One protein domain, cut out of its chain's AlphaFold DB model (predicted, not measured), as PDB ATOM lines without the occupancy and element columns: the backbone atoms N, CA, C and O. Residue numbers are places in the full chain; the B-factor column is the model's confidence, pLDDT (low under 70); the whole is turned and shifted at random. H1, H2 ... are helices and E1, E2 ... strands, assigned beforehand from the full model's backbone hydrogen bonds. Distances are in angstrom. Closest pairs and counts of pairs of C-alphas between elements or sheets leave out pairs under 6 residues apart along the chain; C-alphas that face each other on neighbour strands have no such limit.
ATOM      1  N   ASP A   5     -23.411 -91.156  18.661       70.12
ATOM      2  CA  ASP A   5     -23.955 -90.184  19.619       70.12
ATOM      3  C   ASP A   5     -23.159 -88.867  19.664       70.12
ATOM      4  O   ASP A   5     -23.729 -87.784  19.815       70.12
ATOM      5  N   SER A   6     -21.836 -88.933  19.472       73.12
ATOM      6  CA  SER A   6     -20.971 -87.747  19.444       73.12
ATOM      7  C   SER A   6     -21.180 -86.919  18.174       73.12
ATOM      8  O   SER A   6     -21.125 -85.689  18.222       73.12
ATOM      9  N   GLU A   7     -21.428 -87.566  17.036       76.75
ATOM     10  CA  GLU A   7     -21.633 -86.888  15.749       76.75
ATOM     11  C   GLU A   7     -22.992 -86.183  15.701       76.75
ATOM     12  O   GLU A   7     -23.080 -85.021  15.295       76.75
ATOM     13  N   VAL A   8     -24.035 -86.836  16.222       80.44
ATOM     14  CA  VAL A   8     -25.375 -86.252  16.368       80.44
ATOM     15  C   VAL A   8     -25.337 -85.023  17.286       80.44
ATOM     16  O   VAL A   8     -25.905 -83.981  16.956       80.44
ATOM     17  N   PHE A   9     -24.609 -85.089  18.403       82.25
ATOM     18  CA  PHE A   9     -24.477 -83.961  19.328       82.25
ATOM     19  C   PHE A   9     -23.752 -82.751  18.711       82.25
ATOM     20  O   PHE A   9     -24.151 -81.602  18.928       82.25
ATOM     21  N   ILE A  10     -22.709 -82.991  17.910       84.56
ATOM     22  CA  ILE A  10     -21.997 -81.933  17.176       84.56
ATOM     23  C   ILE A  10     -22.919 -81.297  16.127       84.56
ATOM     24  O   ILE A  10     -22.982 -80.069  16.032       84.56
ATOM     25  N   PHE A  11     -23.687 -82.105  15.396       84.81
ATOM     26  CA  PHE A  11     -24.638 -81.624  14.395       84.81
ATOM     27  C   PHE A  11     -25.713 -80.705  15.001       84.81
ATOM     28  O   PHE A  11     -25.942 -79.604  14.495       84.81
ATOM     29  N   PHE A  12     -26.303 -81.084  16.142       87.31
ATOM     30  CA  PHE A  12     -27.268 -80.232  16.852       87.31
ATOM     31  C   PHE A  12     -26.661 -78.907  17.322       87.31
ATOM     32  O   PHE A  12     -27.311 -77.865  17.210       87.31
ATOM     33  N   LYS A  13     -25.408 -78.905  17.795       87.44
ATOM     34  CA  LYS A  13     -24.713 -77.662  18.159       87.44
ATOM     35  C   LYS A  13     -24.504 -76.745  16.956       87.44
ATOM     36  O   LYS A  13     -24.702 -75.541  17.088       87.44
ATOM     37  N   ILE A  14     -24.136 -77.291  15.798       89.44
ATOM     38  CA  ILE A  14     -23.951 -76.504  14.570       89.44
ATOM     39  C   ILE A  14     -25.278 -75.872  14.136       89.44
ATOM     40  O   ILE A  14     -25.312 -74.672  13.874       89.44
ATOM     41  N   ILE A  15     -26.376 -76.635  14.128       89.12
ATOM     42  CA  ILE A  15     -27.709 -76.102  13.801       89.12
ATOM     43  C   ILE A  15     -28.131 -75.024  14.799       89.12
ATOM     44  O   ILE A  15     -28.643 -73.986  14.389       89.12
ATOM     45  N   PHE A  16     -27.898 -75.234  16.094       88.56
ATOM     46  CA  PHE A  16     -28.238 -74.260  17.128       88.56
ATOM     47  C   PHE A  16     -27.483 -72.937  16.938       88.56
ATOM     48  O   PHE A  16     -28.093 -71.868  16.931       88.56
ATOM     49  N   TRP A  17     -26.169 -72.997  16.706       86.94
ATOM     50  CA  TRP A  17     -25.368 -71.803  16.430       86.94
ATOM     51  C   TRP A  17     -25.736 -71.142  15.101       86.94
ATOM     52  O   TRP A  17     -25.785 -69.916  15.038       86.94
ATOM     53  N   ALA A  18     -26.057 -71.919  14.063       84.00
ATOM     54  CA  ALA A  18     -26.558 -71.388  12.801       84.00
ATOM     55  C   ALA A  18     -27.910 -70.683  12.991       84.00
ATOM     56  O   ALA A  18     -28.088 -69.572  12.506       84.00
ATOM     57  N   ALA A  19     -28.838 -71.264  13.753       81.88
ATOM     58  CA  ALA A  19     -30.127 -70.656  14.069       81.88
ATOM     59  C   ALA A  19     -29.971 -69.341  14.849       81.88
ATOM     60  O   ALA A  19     -30.625 -68.355  14.509       81.88
ATOM     61  N   ILE A  20     -29.067 -69.284  15.835       81.00
ATOM     62  CA  ILE A  20     -28.705 -68.038  16.532       81.00
ATOM     63  C   ILE A  20     -28.116 -67.029  15.541       81.00
ATOM     64  O   ILE A  20     -28.540 -65.879  15.489       81.00
ATOM     65  N   PHE A  21     -27.178 -67.451  14.697       76.00
ATOM     66  CA  PHE A  21     -26.578 -66.559  13.712       76.00
ATOM     67  C   PHE A  21     -27.634 -65.980  12.763       76.00
ATOM     68  O   PHE A  21     -27.706 -64.768  12.608       76.00
ATOM     69  N   PHE A  22     -28.529 -66.796  12.207       72.06
ATOM     70  CA  PHE A  22     -29.601 -66.314  11.331       72.06
ATOM     71  C   PHE A  22     -30.612 -65.417  12.058       72.06
ATOM     72  O   PHE A  22     -31.064 -64.424  11.487       72.06
ATOM     73  N   THR A  23     -30.933 -65.712  13.321       67.75
ATOM     74  CA  THR A  23     -31.880 -64.904  14.105       67.75
ATOM     75  C   THR A  23     -31.305 -63.579  14.582       67.75
ATOM     76  O   THR A  23     -32.080 -62.643  14.713       67.75
ATOM     77  N   PHE A  24     -29.994 -63.446  14.801       65.50
ATOM     78  CA  PHE A  24     -29.382 -62.188  15.257       65.50
ATOM     79  C   PHE A  24     -28.685 -61.399  14.142       65.50
ATOM     80  O   PHE A  24     -28.725 -60.171  14.148       65.50
ATOM     81  N   TYR A  25     -28.090 -62.064  13.152       69.06
ATOM     82  CA  TYR A  25     -27.350 -61.404  12.073       69.06
ATOM     83  C   TYR A  25     -28.272 -60.758  11.034       69.06
ATOM     84  O   TYR A  25     -28.001 -59.654  10.571       69.06
ATOM     85  N   TYR A  26     -29.388 -61.404  10.684       67.12
ATOM     86  CA  TYR A  26     -30.311 -60.905   9.661       67.12
ATOM     87  C   TYR A  26     -31.184 -59.701  10.086       67.12
ATOM     88  O   TYR A  26     -31.378 -58.797   9.269       67.12
ATOM     89  N   PRO A  27     -31.705 -59.599  11.330       70.88
ATOM     90  CA  PRO A  27     -32.539 -58.457  11.710       70.88
ATOM     91  C   PRO A  27     -31.748 -57.171  11.961       70.88
ATOM     92  O   PRO A  27     -32.325 -56.092  11.854       70.88
ATOM     93  N   VAL A  28     -30.450 -57.245  12.277       72.06
ATOM     94  CA  VAL A  28     -29.655 -56.056  12.626       72.06
ATOM     95  C   VAL A  28     -29.516 -55.083  11.441       72.06
ATOM     96  O   VAL A  28     -29.877 -53.914  11.602       72.06
ATOM     97  N   PRO A  29     -29.106 -55.504  10.226       75.44
ATOM     98  CA  PRO A  29     -29.071 -54.617   9.060       75.44
ATOM     99  C   PRO A  29     -30.445 -54.045   8.689       75.44
ATOM    100  O   PRO A  29     -30.555 -52.884   8.293       75.44
ATOM    101  N   ASN A  30     -31.505 -54.842   8.843       76.56
ATOM    102  CA  ASN A  30     -32.877 -54.424   8.560       76.56
ATOM    103  C   ASN A  30     -33.364 -53.362   9.552       76.56
ATOM    104  O   ASN A  30     -33.935 -52.347   9.150       76.56
ATOM    105  N   PHE A  31     -33.069 -53.547  10.838       77.94
ATOM    106  CA  PHE A  31     -33.358 -52.565  11.875       77.94
ATOM    107  C   PHE A  31     -32.636 -51.241  11.608       77.94
ATOM    108  O   PHE A  31     -33.263 -50.183  11.655       77.94
ATOM    109  N   LEU A  32     -31.350 -51.286  11.244       84.00
ATOM    110  CA  LEU A  32     -30.583 -50.085  10.901       84.00
ATOM    111  C   LEU A  32     -31.198 -49.323   9.716       84.00
ATOM    112  O   LEU A  32     -31.298 -48.098   9.772       84.00
ATOM    113  N   LYS A  33     -31.687 -50.028   8.685       84.81
ATOM    114  CA  LYS A  33     -32.407 -49.405   7.559       84.81
ATOM    115  C   LYS A  33     -33.711 -48.738   7.994       84.81
ATOM    116  O   LYS A  33     -33.983 -47.619   7.564       84.81
ATOM    117  N   ILE A  34     -34.496 -49.380   8.862       83.50
ATOM    118  CA  ILE A  34     -35.733 -48.789   9.404       83.50
ATOM    119  C   ILE A  34     -35.417 -47.523  10.203       83.50
ATOM    120  O   ILE A  34     -36.107 -46.514  10.064       83.50
ATOM    121  N   VAL A  35     -34.388 -47.567  11.052       86.50
ATOM    122  CA  VAL A  35     -33.975 -46.414  11.861       86.50
ATOM    123  C   VAL A  35     -33.527 -45.258  10.966       86.50
ATOM    124  O   VAL A  35     -33.972 -44.129  11.177       86.50
ATOM    125  N   ASP A  36     -32.715 -45.525   9.941       90.06
ATOM    126  CA  ASP A  36     -32.286 -44.510   8.974       90.06
ATOM    127  C   ASP A  36     -33.474 -43.919   8.200       90.06
ATOM    128  O   ASP A  36     -33.605 -42.698   8.095       90.06
ATOM    129  N   PHE A  37     -34.400 -44.764   7.741       89.75
ATOM    130  CA  PHE A  37     -35.628 -44.321   7.087       89.75
ATOM    131  C   PHE A  37     -36.464 -43.407   7.992       89.75
ATOM    132  O   PHE A  37     -36.836 -42.308   7.582       89.75
ATOM    133  N   LYS A  38     -36.708 -43.811   9.246       88.88
ATOM    134  CA  LYS A  38     -37.447 -42.994  10.221       88.88
ATOM    135  C   LYS A  38     -36.746 -41.665  10.490       88.88
ATOM    136  O   LYS A  38     -37.413 -40.635  10.578       88.88
ATOM    137  N   LYS A  39     -35.414 -41.667  10.585       93.50
ATOM    138  CA  LYS A  39     -34.612 -40.454  10.781       93.50
ATOM    139  C   LYS A  39     -34.725 -39.508   9.585       93.50
ATOM    140  O   LYS A  39     -34.960 -38.319   9.785       93.50
ATOM    141  N   LYS A  40     -34.620 -40.028   8.358       93.06
ATOM    142  CA  LYS A  40     -34.819 -39.258   7.121       93.06
ATOM    143  C   LYS A  40     -36.228 -38.690   7.042       93.06
ATOM    144  O   LYS A  40     -36.378 -37.496   6.817       93.06
ATOM    145  N   ASN A  41     -37.249 -39.508   7.287       90.88
ATOM    146  CA  ASN A  41     -38.635 -39.056   7.244       90.88
ATOM    147  C   ASN A  41     -38.890 -37.940   8.272       90.88
ATOM    148  O   ASN A  41     -39.449 -36.901   7.941       90.88
ATOM    149  N   LYS A  42     -38.386 -38.099   9.504       93.94
ATOM    150  CA  LYS A  42     -38.452 -37.049  10.530       93.94
ATOM    151  C   LYS A  42     -37.777 -35.756  10.066       93.94
ATOM    152  O   LYS A  42     -38.382 -34.696  10.167       93.94
ATOM    153  N   PHE A  43     -36.561 -35.848   9.529       96.38
ATOM    154  CA  PHE A  43     -35.827 -34.690   9.019       96.38
ATOM    155  C   PHE A  43     -36.605 -33.947   7.926       96.38
ATOM    156  O   PHE A  43     -36.710 -32.726   7.975       96.38
ATOM    157  N   TRP A  44     -37.177 -34.666   6.959       95.31
ATOM    158  CA  TRP A  44     -37.910 -34.045   5.856       95.31
ATOM    159  C   TRP A  44     -39.259 -33.462   6.286       95.31
ATOM    160  O   TRP A  44     -39.641 -32.400   5.798       95.31
ATOM    161  N   ASN A  45     -39.927 -34.064   7.272       93.44
ATOM    162  CA  ASN A  45     -41.116 -33.472   7.888       93.44
ATOM    163  C   ASN A  45     -40.785 -32.195   8.680       93.44
ATOM    164  O   ASN A  45     -41.514 -31.212   8.591       93.44
ATOM    165  N   GLU A  46     -39.661 -32.165   9.403       96.06
ATOM    166  CA  GLU A  46     -39.164 -30.932  10.032       96.06
ATOM    167  C   GLU A  46     -38.740 -29.883   8.997       96.06
ATOM    168  O   GLU A  46     -38.879 -28.685   9.220       96.06
ATOM    169  N   TRP A  47     -38.196 -30.302   7.855       96.12
ATOM    170  CA  TRP A  47     -37.868 -29.388   6.767       96.12
ATOM    171  C   TRP A  47     -39.128 -28.762   6.156       96.12
ATOM    172  O   TRP A  47     -39.122 -27.558   5.893       96.12
ATOM    173  N   LEU A  48     -40.213 -29.529   5.989       94.69
ATOM    174  CA  LEU A  48     -41.507 -28.994   5.554       94.69
ATOM    175  C   LEU A  48     -42.021 -27.934   6.529       94.69
ATOM    176  O   LEU A  48     -42.355 -26.841   6.089       94.69
ATOM    177  N   SER A  49     -42.004 -28.217   7.835       93.94
ATOM    178  CA  SER A  49     -42.541 -27.300   8.853       93.94
ATOM    179  C   SER A  49     -41.734 -26.013   9.043       93.94
ATOM    180  O   SER A  49     -42.223 -25.061   9.648       93.94
ATOM    181  N   ARG A  50     -40.493 -25.956   8.543       94.31
ATOM    182  CA  ARG A  50     -39.682 -24.724   8.527       94.31
ATOM    183  C   ARG A  50     -40.063 -23.768   7.396       94.31
ATOM    184  O   ARG A  50     -39.682 -22.603   7.457       94.31
ATOM    185  N   GLY A  51     -40.708 -24.263   6.342       93.06
ATOM    186  CA  GLY A  51     -41.229 -23.440   5.253       93.06
ATOM    187  C   GLY A  51     -42.717 -23.172   5.439       93.06
ATOM    188  O   GLY A  51     -43.372 -23.822   6.246       93.06
ATOM    189  N   LEU A  52     -43.255 -22.227   4.671       95.75
ATOM    190  CA  LEU A  52     -44.705 -22.079   4.562       95.75
ATOM    191  C   LEU A  52     -45.254 -23.235   3.729       95.75
ATOM    192  O   LEU A  52     -44.668 -23.574   2.704       95.75
ATOM    193  N   SER A  53     -46.378 -23.814   4.127       95.94
ATOM    194  CA  SER A  53     -47.208 -24.625   3.234       95.94
ATOM    195  C   SER A  53     -47.900 -23.747   2.187       95.94
ATOM    196  O   SER A  53     -47.910 -22.516   2.284       95.94
ATOM    197  N   HIS A  54     -48.479 -24.374   1.161       94.75
ATOM    198  CA  HIS A  54     -49.241 -23.656   0.141       94.75
ATOM    199  C   HIS A  54     -50.399 -22.870   0.772       94.75
ATOM    200  O   HIS A  54     -50.549 -21.674   0.533       94.75
ATOM    201  N   GLU A  55     -51.163 -23.524   1.643       95.19
ATOM    202  CA  GLU A  55     -52.291 -22.938   2.357       95.19
ATOM    203  C   GLU A  55     -51.850 -21.785   3.269       95.19
ATOM    204  O   GLU A  55     -52.478 -20.725   3.278       95.19
ATOM    205  N   GLU A  56     -50.741 -21.950   3.997       96.06
ATOM    206  CA  GLU A  56     -50.191 -20.893   4.852       96.06
ATOM    207  C   GLU A  56     -49.692 -19.697   4.046       96.06
ATOM    208  O   GLU A  56     -49.886 -18.561   4.473       96.06
ATOM    209  N   TYR A  57     -49.067 -19.921   2.889       96.06
ATOM    210  CA  TYR A  57     -48.612 -18.842   2.015       96.06
ATOM    211  C   TYR A  57     -49.790 -18.019   1.493       96.06
ATOM    212  O   TYR A  57     -49.803 -16.795   1.634       96.06
ATOM    213  N   VAL A  58     -50.800 -18.703   0.951       95.94
ATOM    214  CA  VAL A  58     -52.029 -18.092   0.430       95.94
ATOM    215  C   VAL A  58     -52.726 -17.282   1.521       95.94
ATOM    216  O   VAL A  58     -53.054 -16.115   1.308       95.94
ATOM    217  N   HIS A  59     -52.875 -17.856   2.716       96.38
ATOM    218  CA  HIS A  59     -53.495 -17.177   3.851       96.38
ATOM    219  C   HIS A  59     -52.671 -15.974   4.337       96.38
ATOM    220  O   HIS A  59     -53.219 -14.899   4.571       96.38
ATOM    221  N   LYS A  60     -51.347 -16.129   4.471       96.31
ATOM    222  CA  LYS A  60     -50.440 -15.084   4.974       96.31
ATOM    223  C   LYS A  60     -50.383 -13.856   4.069       96.31
ATOM    224  O   LYS A  60     -50.219 -12.750   4.572       96.31
ATOM    225  N   TYR A  61     -50.487 -14.053   2.757       95.81
ATOM    226  CA  TYR A  61     -50.384 -12.981   1.765       95.81
ATOM    227  C   TYR A  61     -51.723 -12.624   1.105       95.81
ATOM    228  O   TYR A  61     -51.723 -11.865   0.139       95.81
ATOM    229  N   HIS A  62     -52.842 -13.133   1.635       94.50
ATOM    230  CA  HIS A  62     -54.206 -12.873   1.154       94.50
ATOM    231  C   HIS A  62     -54.378 -13.093  -0.357       94.50
ATOM    232  O   HIS A  62     -54.959 -12.263  -1.056       94.50
ATOM    233  N   GLN A  63     -53.831 -14.196  -0.863       92.94
ATOM    234  CA  GLN A  63     -53.909 -14.547  -2.281       92.94
ATOM    235  C   GLN A  63     -55.080 -15.485  -2.565       92.94
ATOM    236  O   GLN A  63     -55.676 -16.057  -1.652       92.94
ATOM    237  N   ASP A  64     -55.400 -15.649  -3.844       91.44
ATOM    238  CA  ASP A  64     -56.266 -16.731  -4.297       91.44
ATOM    239  C   ASP A  64     -55.468 -18.047  -4.291       91.44
ATOM    240  O   ASP A  64     -54.289 -18.076  -4.651       91.44
ATOM    241  N   LYS A  65     -56.109 -19.145  -3.885       90.00
ATOM    242  CA  LYS A  65     -55.503 -20.482  -3.874       90.00
ATOM    243  C   LYS A  65     -55.143 -20.949  -5.286       90.00
ATOM    244  O   LYS A  65     -54.158 -21.669  -5.456       90.00
ATOM    245  N   ASP A  66     -55.924 -20.531  -6.278       89.88
ATOM    246  CA  ASP A  66     -55.723 -20.936  -7.670       89.88
ATOM    247  C   ASP A  66     -54.790 -19.980  -8.428       89.88
ATOM    248  O   ASP A  66     -54.202 -20.367  -9.438       89.88
ATOM    249  N   ASN A  67     -54.582 -18.765  -7.907       90.31
ATOM    250  CA  ASN A  67     -53.713 -17.751  -8.502       90.31
ATOM    251  C   ASN A  67     -52.682 -17.223  -7.491       90.31
ATOM    252  O   ASN A  67     -52.779 -16.112  -6.962       90.31
ATOM    253  N   VAL A  68     -51.684 -18.064  -7.219       92.38
ATOM    254  CA  VAL A  68     -50.566 -17.726  -6.335       92.38
ATOM    255  C   VAL A  68     -49.512 -16.934  -7.095       92.38
ATOM    256  O   VAL A  68     -48.888 -17.444  -8.026       92.38
ATOM    257  N   VAL A  69     -49.240 -15.719  -6.626       94.81
ATOM    258  CA  VAL A  69     -48.219 -14.826  -7.184       94.81
ATOM    259  C   VAL A  69     -47.086 -14.606  -6.190       94.81
ATOM    260  O   VAL A  69     -47.252 -14.674  -4.974       94.81
ATOM    261  N   CYS A  70     -45.891 -14.300  -6.683       95.94
ATOM    262  CA  CYS A  70     -44.781 -13.957  -5.805       95.94
ATOM    263  C   CYS A  70     -45.065 -12.649  -5.053       95.94
ATOM    264  O   CYS A  70     -45.072 -11.583  -5.660       95.94
ATOM    265  N   HIS A  71     -45.179 -12.707  -3.726       95.31
ATOM    266  CA  HIS A  71     -45.372 -11.520  -2.882       95.31
ATOM    267  C   HIS A  71     -44.293 -10.429  -3.073       95.31
ATOM    268  O   HIS A  71     -44.583  -9.246  -2.929       95.31
ATOM    269  N   PHE A  72     -43.057 -10.799  -3.429       94.56
ATOM    270  CA  PHE A  72     -41.944  -9.846  -3.540       94.56
ATOM    271  C   PHE A  72     -41.899  -9.074  -4.865       94.56
ATOM    272  O   PHE A  72     -41.478  -7.923  -4.883       94.56
ATOM    273  N   CYS A  73     -42.269  -9.705  -5.983       95.69
ATOM    274  CA  CYS A  73     -42.151  -9.098  -7.320       95.69
ATOM    275  C   CYS A  73     -43.438  -9.160  -8.154       95.69
ATOM    276  O   CYS A  73     -43.419  -8.811  -9.334       95.69
ATOM    277  N   ASN A  74     -44.531  -9.621  -7.542       94.94
ATOM    278  CA  ASN A  74     -45.866  -9.752  -8.116       94.94
ATOM    279  C   ASN A  74     -45.912 -10.539  -9.440       94.94
ATOM    280  O   ASN A  74     -46.704 -10.243 -10.329       94.94
ATOM    281  N   PHE A  75     -45.011 -11.511  -9.594       95.19
ATOM    282  CA  PHE A  75     -44.916 -12.359 -10.778       95.19
ATOM    283  C   PHE A  75     -45.628 -13.696 -10.546       95.19
ATOM    284  O   PHE A  75     -45.418 -14.328  -9.512       95.19
ATOM    285  N   GLU A  76     -46.432 -14.131 -11.515       91.50
ATOM    286  CA  GLU A  76     -47.264 -15.346 -11.446       91.50
ATOM    287  C   GLU A  76     -46.486 -16.634 -11.783       91.50
ATOM    288  O   GLU A  76     -46.877 -17.742 -11.426       91.50
ATOM    289  N   GLY A  77     -45.321 -16.518 -12.428       90.44
ATOM    290  CA  GLY A  77     -44.533 -17.684 -12.817       90.44
ATOM    291  C   GLY A  77     -43.813 -18.347 -11.640       90.44
ATOM    292  O   GLY A  77     -42.912 -17.769 -11.019       90.44
ATOM    293  N   ARG A  78     -44.132 -19.622 -11.409       93.38
ATOM    294  CA  ARG A  78     -43.569 -20.452 -10.339       93.38
ATOM    295  C   ARG A  78     -42.810 -21.665 -10.880       93.38
ATOM    296  O   ARG A  78     -43.314 -22.407 -11.719       93.38
ATOM    297  N   GLY A  79     -41.597 -21.855 -10.378       93.88
ATOM    298  CA  GLY A  79     -40.799 -23.058 -10.578       93.88
ATOM    299  C   GLY A  79     -40.934 -23.982  -9.371       93.88
ATOM    300  O   GLY A  79     -41.332 -23.543  -8.291       93.88
ATOM    301  N   HIS A  80     -40.584 -25.253  -9.539       95.06
ATOM    302  CA  HIS A  80     -40.504 -26.203  -8.434       95.06
ATOM    303  C   HIS A  80     -39.170 -26.946  -8.459       95.06
ATOM    304  O   HIS A  80     -38.612 -27.204  -9.524       95.06
ATOM    305  N   GLN A  81     -38.675 -27.301  -7.278       95.31
ATOM    306  CA  GLN A  81     -37.491 -28.135  -7.111       95.31
ATOM    307  C   GLN A  81     -37.846 -29.351  -6.267       95.31
ATOM    308  O   GLN A  81     -38.361 -29.213  -5.155       95.31
ATOM    309  N   LEU A  82     -37.540 -30.539  -6.790       95.81
ATOM    310  CA  LEU A  82     -37.560 -31.779  -6.025       95.81
ATOM    311  C   LEU A  82     -36.293 -31.872  -5.185       95.81
ATOM    312  O   LEU A  82     -35.192 -31.960  -5.724       95.81
ATOM    313  N   HIS A  83     -36.466 -31.865  -3.866       95.12
ATOM    314  CA  HIS A  83     -35.363 -32.009  -2.918       95.12
ATOM    315  C   HIS A  83     -35.134 -33.467  -2.541       95.12
ATOM    316  O   HIS A  83     -33.993 -33.912  -2.452       95.12
ATOM    317  N   GLN A  84     -36.216 -34.222  -2.343       95.12
ATOM    318  CA  GLN A  84     -36.134 -35.623  -1.949       95.12
ATOM    319  C   GLN A  84     -37.365 -36.410  -2.385       95.12
ATOM    320  O   GLN A  84     -38.487 -35.913  -2.330       95.12
ATOM    321  N   ALA A  85     -37.149 -37.682  -2.718       93.75
ATOM    322  CA  ALA A  85     -38.187 -38.702  -2.763       93.75
ATOM    323  C   ALA A  85     -37.906 -39.763  -1.689       93.75
ATOM    324  O   ALA A  85     -36.792 -40.296  -1.620       93.75
ATOM    325  N   LEU A  86     -38.889 -40.064  -0.841       92.19
ATOM    326  CA  LEU A  86     -38.834 -41.162   0.129       92.19
ATOM    327  C   LEU A  86     -39.966 -42.146  -0.159       92.19
ATOM    328  O   LEU A  86     -41.046 -41.706  -0.533       92.19
ATOM    329  N   PRO A  87     -39.776 -43.461   0.015       90.00
ATOM    330  CA  PRO A  87     -40.905 -44.379  -0.032       90.00
ATOM    331  C   PRO A  87     -41.871 -44.058   1.106       90.00
ATOM    332  O   PRO A  87     -41.449 -43.657   2.191       90.00
ATOM    333  N   LYS A  88     -43.168 -44.236   0.856       87.25
ATOM    334  CA  LYS A  88     -44.213 -43.957   1.844       87.25
ATOM    335  C   LYS A  88     -44.040 -44.820   3.091       87.25
ATOM    336  O   LYS A  88     -44.093 -44.330   4.216       87.25
ATOM    337  N   GLU A  89     -43.783 -46.102   2.870       84.94
ATOM    338  CA  GLU A  89     -43.660 -47.110   3.913       84.94
ATOM    339  C   GLU A  89     -42.513 -48.071   3.606       84.94
ATOM    340  O   GLU A  89     -42.174 -48.343   2.451       84.94
ATOM    341  N   MET A  90     -41.919 -48.596   4.672       82.06
ATOM    342  CA  MET A  90     -40.935 -49.664   4.618       82.06
ATOM    343  C   MET A  90     -41.236 -50.662   5.728       82.06
ATOM    344  O   MET A  90     -41.327 -50.283   6.899       82.06
ATOM    345  N   THR A  91     -41.316 -51.934   5.366       74.31
ATOM    346  CA  THR A  91     -41.554 -53.031   6.297       74.31
ATOM    347  C   THR A  91     -40.414 -54.020   6.143       74.31
ATOM    348  O   THR A  91     -40.258 -54.633   5.094       74.31
ATOM    349  N   PHE A  92     -39.593 -54.181   7.178       70.56
ATOM    350  CA  PHE A  92     -38.565 -55.220   7.192       70.56
ATOM    351  C   PHE A  92     -38.826 -56.159   8.365       70.56
ATOM    352  O   PHE A  92     -38.815 -55.734   9.520       70.56
ATOM    353  N   GLY A  93     -39.090 -57.426   8.061       64.00
ATOM    354  CA  GLY A  93     -39.303 -58.500   9.025       64.00
ATOM    355  C   GLY A  93     -38.308 -59.645   8.828       64.00
ATOM    356  O   GLY A  93     -37.442 -59.602   7.957       64.00
ATOM    357  N   GLY A  94     -38.438 -60.698   9.637       59.56
ATOM    358  CA  GLY A  94     -37.615 -61.907   9.491       59.56
ATOM    359  C   GLY A  94     -37.943 -62.733   8.241       59.56
ATOM    360  O   GLY A  94     -37.085 -63.460   7.754       59.56
ATOM    361  N   ILE A  95     -39.169 -62.604   7.714       60.47
ATOM    362  CA  ILE A  95     -39.687 -63.404   6.589       60.47
ATOM    363  C   ILE A  95     -39.947 -62.536   5.353       60.47
ATOM    364  O   ILE A  95     -39.700 -62.970   4.232       60.47
ATOM    365  N   GLN A  96     -40.420 -61.300   5.538       64.12
ATOM    366  CA  GLN A  96     -40.774 -60.419   4.432       64.12
ATOM    367  C   GLN A  96     -40.138 -59.047   4.605       64.12
ATOM    368  O   GLN A  96     -40.252 -58.416   5.656       64.12
ATOM    369  N   ASN A  97     -39.490 -58.594   3.538       75.75
ATOM    370  CA  ASN A  97     -39.018 -57.231   3.381       75.75
ATOM    371  C   ASN A  97     -39.789 -56.617   2.219       75.75
ATOM    372  O   ASN A  97     -39.779 -57.168   1.118       75.75
ATOM    373  N   SER A  98     -40.452 -55.498   2.459       80.81
ATOM    374  CA  SER A  98     -41.146 -54.728   1.443       80.81
ATOM    375  C   SER A  98     -40.802 -53.252   1.587       80.81
ATOM    376  O   SER A  98     -40.678 -52.696   2.679       80.81
ATOM    377  N   ILE A  99     -40.621 -52.613   0.442       82.88
ATOM    378  CA  ILE A  99     -40.516 -51.166   0.323       82.88
ATOM    379  C   ILE A  99     -41.725 -50.759  -0.505       82.88
ATOM    380  O   ILE A  99     -42.008 -51.398  -1.515       82.88
ATOM    381  N   SER A 100     -42.464 -49.751  -0.051       84.19
ATOM    382  CA  SER A 100     -43.601 -49.243  -0.810       84.19
ATOM    383  C   SER A 100     -43.130 -48.682  -2.149       84.19
ATOM    384  O   SER A 100     -42.181 -47.895  -2.190       84.19
ATOM    385  N   ASP A 101     -43.830 -49.042  -3.223       85.38
ATOM    386  CA  ASP A 101     -43.608 -48.451  -4.546       85.38
ATOM    387  C   ASP A 101     -44.051 -46.983  -4.593       85.38
ATOM    388  O   ASP A 101     -43.515 -46.198  -5.377       85.38
ATOM    389  N   LYS A 102     -44.984 -46.597  -3.709       89.00
ATOM    390  CA  LYS A 102     -45.443 -45.214  -3.561       89.00
ATOM    391  C   LYS A 102     -44.354 -44.362  -2.940       89.00
ATOM    392  O   LYS A 102     -43.772 -44.731  -1.911       89.00
ATOM    393  N   LYS A 103     -44.127 -43.184  -3.516       92.38
ATOM    394  CA  LYS A 103     -43.118 -42.240  -3.028       92.38
ATOM    395  C   LYS A 103     -43.766 -40.945  -2.578       92.38
ATOM    396  O   LYS A 103     -44.681 -40.436  -3.206       92.38
ATOM    397  N   ILE A 104     -43.249 -40.393  -1.492       94.31
ATOM    398  CA  ILE A 104     -43.525 -39.040  -1.039       94.31
ATOM    399  C   ILE A 104     -42.410 -38.154  -1.587       94.31
ATOM    400  O   ILE A 104     -41.229 -38.353  -1.283       94.31
ATOM    401  N   HIS A 105     -42.790 -37.189  -2.414       95.75
ATOM    402  CA  HIS A 105     -41.901 -36.182  -2.972       95.75
ATOM    403  C   HIS A 105     -41.964 -34.907  -2.144       95.75
ATOM    404  O   HIS A 105     -43.043 -34.354  -1.954       95.75
ATOM    405  N   PHE A 106     -40.807 -34.415  -1.713       96.38
ATOM    406  CA  PHE A 106     -40.640 -33.166  -0.978       96.38
ATOM    407  C   PHE A 106     -40.176 -32.076  -1.946       96.38
ATOM    408  O   PHE A 106     -39.081 -32.153  -2.514       96.38
ATOM    409  N   LEU A 107     -41.037 -31.083  -2.152       96.81
ATOM    410  CA  LEU A 107     -40.873 -30.013  -3.127       96.81
ATOM    411  C   LEU A 107     -40.783 -28.651  -2.441       96.81
ATOM    412  O   LEU A 107     -41.486 -28.390  -1.464       96.81
ATOM    413  N   SER A 108     -40.005 -27.759  -3.041       96.69
ATOM    414  CA  SER A 108     -40.117 -26.318  -2.812       96.69
ATOM    415  C   SER A 108     -40.587 -25.629  -4.083       96.69
ATOM    416  O   SER A 108     -40.174 -25.999  -5.184       96.69
ATOM    417  N   PHE A 109     -41.416 -24.609  -3.919       96.56
ATOM    418  CA  PHE A 109     -41.898 -23.748  -4.988       96.56
ATOM    419  C   PHE A 109     -41.238 -22.382  -4.875       96.56
ATOM    420  O   PHE A 109     -41.172 -21.808  -3.789       96.56
ATOM    421  N   TYR A 110     -40.762 -21.856  -5.998       97.00
ATOM    422  CA  TYR A 110     -40.004 -20.610  -6.057       97.00
ATOM    423  C   TYR A 110     -40.573 -19.687  -7.125       97.00
ATOM    424  O   TYR A 110     -41.100 -20.136  -8.143       97.00
ATOM    425  N   CYS A 111     -40.404 -18.385  -6.933       97.12
ATOM    426  CA  CYS A 111     -40.644 -17.422  -7.995       97.12
ATOM    427  C   CYS A 111     -39.593 -17.592  -9.096       97.12
ATOM    428  O   CYS A 111     -38.400 -17.430  -8.842       97.12
ATOM    429  N   SER A 112     -40.029 -17.826 -10.334       96.06
ATOM    430  CA  SER A 112     -39.105 -18.006 -11.468       96.06
ATOM    431  C   SER A 112     -38.385 -16.714 -11.866       96.06
ATOM    432  O   SER A 112     -37.427 -16.753 -12.629       96.06
ATOM    433  N   ARG A 113     -38.852 -15.561 -11.367       96.06
ATOM    434  CA  ARG A 113     -38.284 -14.244 -11.672       96.06
ATOM    435  C   ARG A 113     -37.262 -13.786 -10.637       96.06
ATOM    436  O   ARG A 113     -36.163 -13.401 -11.010       96.06
ATOM    437  N   CYS A 114     -37.627 -13.782  -9.355       96.06
ATOM    438  CA  CYS A 114     -36.755 -13.275  -8.286       96.06
ATOM    439  C   CYS A 114     -36.103 -14.376  -7.436       96.06
ATOM    440  O   CYS A 114     -35.315 -14.060  -6.551       96.06
ATOM    441  N   GLY A 115     -36.437 -15.650  -7.664       95.31
ATOM    442  CA  GLY A 115     -35.857 -16.787  -6.944       95.31
ATOM    443  C   GLY A 115     -36.347 -16.970  -5.506       95.31
ATOM    444  O   GLY A 115     -35.904 -17.897  -4.833       95.31
ATOM    445  N   SER A 116     -37.259 -16.125  -5.012       95.62
ATOM    446  CA  SER A 116     -37.791 -16.253  -3.651       95.62
ATOM    447  C   SER A 116     -38.525 -17.583  -3.468       95.62
ATOM    448  O   SER A 116     -39.414 -17.894  -4.268       95.62
ATOM    449  N   GLU A 117     -38.220 -18.322  -2.401       96.12
ATOM    450  CA  GLU A 117     -39.026 -19.475  -1.985       96.12
ATOM    451  C   GLU A 117     -40.418 -18.988  -1.559       96.12
ATOM    452  O   GLU A 117     -40.546 -18.062  -0.757       96.12
ATOM    453  N   LEU A 118     -41.452 -19.578  -2.153       95.81
ATOM    454  CA  LEU A 118     -42.850 -19.259  -1.889       95.81
ATOM    455  C   LEU A 118     -43.359 -20.173  -0.774       95.81
ATOM    456  O   LEU A 118     -43.657 -19.721   0.326       95.81
ATOM    457  N   TYR A 119     -43.395 -21.473  -1.046       96.69
ATOM    458  CA  TYR A 119     -43.889 -22.480  -0.119       96.69
ATOM    459  C   TYR A 119     -43.249 -23.843  -0.390       96.69
ATOM    460  O   TYR A 119     -42.637 -24.078  -1.434       96.69
ATOM    461  N   ARG A 120     -43.404 -24.755   0.564       97.38
ATOM    462  CA  ARG A 120     -42.983 -26.152   0.497       97.38
ATOM    463  C   ARG A 120     -44.204 -27.053   0.495       97.38
ATOM    464  O   ARG A 120     -45.253 -26.709   1.036       97.38
ATOM    465  N   HIS A 121     -44.077 -28.208  -0.139       95.12
ATOM    466  CA  HIS A 121     -45.174 -29.156  -0.253       95.12
ATOM    467  C   HIS A 121     -44.652 -30.584  -0.362       95.12
ATOM    468  O   HIS A 121     -43.602 -30.829  -0.959       95.12
ATOM    469  N   SER A 122     -45.419 -31.531   0.170       93.94
ATOM    470  CA  SER A 122     -45.218 -32.955  -0.074       93.94
ATOM    471  C   SER A 122     -46.396 -33.544  -0.829       93.94
ATOM    472  O   SER A 122     -47.530 -33.357  -0.396       93.94
ATOM    473  N   HIS A 123     -46.129 -34.298  -1.896       93.00
ATOM    474  CA  HIS A 123     -47.163 -35.032  -2.632       93.00
ATOM    475  C   HIS A 123     -46.776 -36.502  -2.811       93.00
ATOM    476  O   HIS A 123     -45.595 -36.831  -2.949       93.00
ATOM    477  N   GLU A 124     -47.779 -37.376  -2.774       92.00
ATOM    478  CA  GLU A 124     -47.621 -38.798  -3.078       92.00
ATOM    479  C   GLU A 124     -47.652 -39.012  -4.597       92.00
ATOM    480  O   GLU A 124     -48.488 -38.423  -5.287       92.00
ATOM    481  N   VAL A 125     -46.745 -39.858  -5.094       85.25
ATOM    482  CA  VAL A 125     -46.659 -40.335  -6.484       85.25
ATOM    483  C   VAL A 125     -46.794 -41.848  -6.514       85.25
ATOM    484  O   VAL A 125     -46.185 -42.515  -5.636       85.25
TER     485      VAL A 125
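AT A GLANCE: This is residues 5 to 125 of the 125 residues of an uncharacterized protein of Polynucleobacter cosmopolitanus (UniProt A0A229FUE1). What shape do these atoms make? Two helices, H1 and H2, follow each other nearly in one line as a long pole; residues 5 to 21 of H1 stick out alone, while a narrow, twisted sheet of E1, E4 and E5 and the small hairpin E2 and E3 cover one side of H2. The short helix H3 sits beside the sheet's edge strand E5. What is it built of? The printed part has 121 residues, with H1, H2, H3, E1, E2, E3, E4 and E5 in that order; its class is mixed, and the sheets E1 - E4 - E5 and E2 - E3 are antiparallel. How spread out is it? It is extended, with a radius of gyration of the C-alphas of 24.5 A and spans of 88 by 22 by 21 A.

HOW THE PARTS SIT: How do the first two helices stand? H1, residues 5 to 25, and H2, residues 27 to 50, meet only through their link. Where is the sheet? H2 is on one face of the twisted sheet of E1, residues 78 to 87, E4, residues 103 to 111, and E5, residues 117 to 124: two layers, a helix over a sheet. Its height over the sheet is 11.1 A, it runs along the strands at 26 degrees to E4 on the local plane, and its closest C-alphas to E5 are those of Leu 48 and Arg 120, 6.0 A apart. Which backbone atoms pair? N 81 and O 108 are 2.9 A apart between E1 and E4, and N 107 and O 121 2.8 A in the hairpin E4 and E5. In E2, residues 90 to 92, and E3, residues 97 to 99, also a hairpin, N 91 and O 98 are 2.9 A apart. What of the rest? H3, residues 54 to 60, is at the sheet's level, but only just, at a height of 3.6 A; the C-alphas of His 54 and Tyr 119 in E5 are its closest, 5.5 A. In H1, H2 and H3 every O i to N i+4 pair is within hydrogen-bond range.

IN THESE COORDINATES: Where does H1 begin? C-alpha 5 is at (-23.955, -90.184, 19.619), and H1 is 29.9 A long. How long are the others? H2 is 34.6 A, E1 26.2 A, E4 25.4 A and E5 21.2 A. Where does E5 end? C-alpha 124 is at (-47.621, -38.798, -3.078).

THE WHOLE: How large is it? The farthest C-alphas, of Asp 5 and Asn 74, are 87.9 A apart. Is anything cut or uncertain? The printed part has no cut; the link from H3 to E1 is long, and pLDDT is under 70 in residues 23 to 26 and 93 to 96.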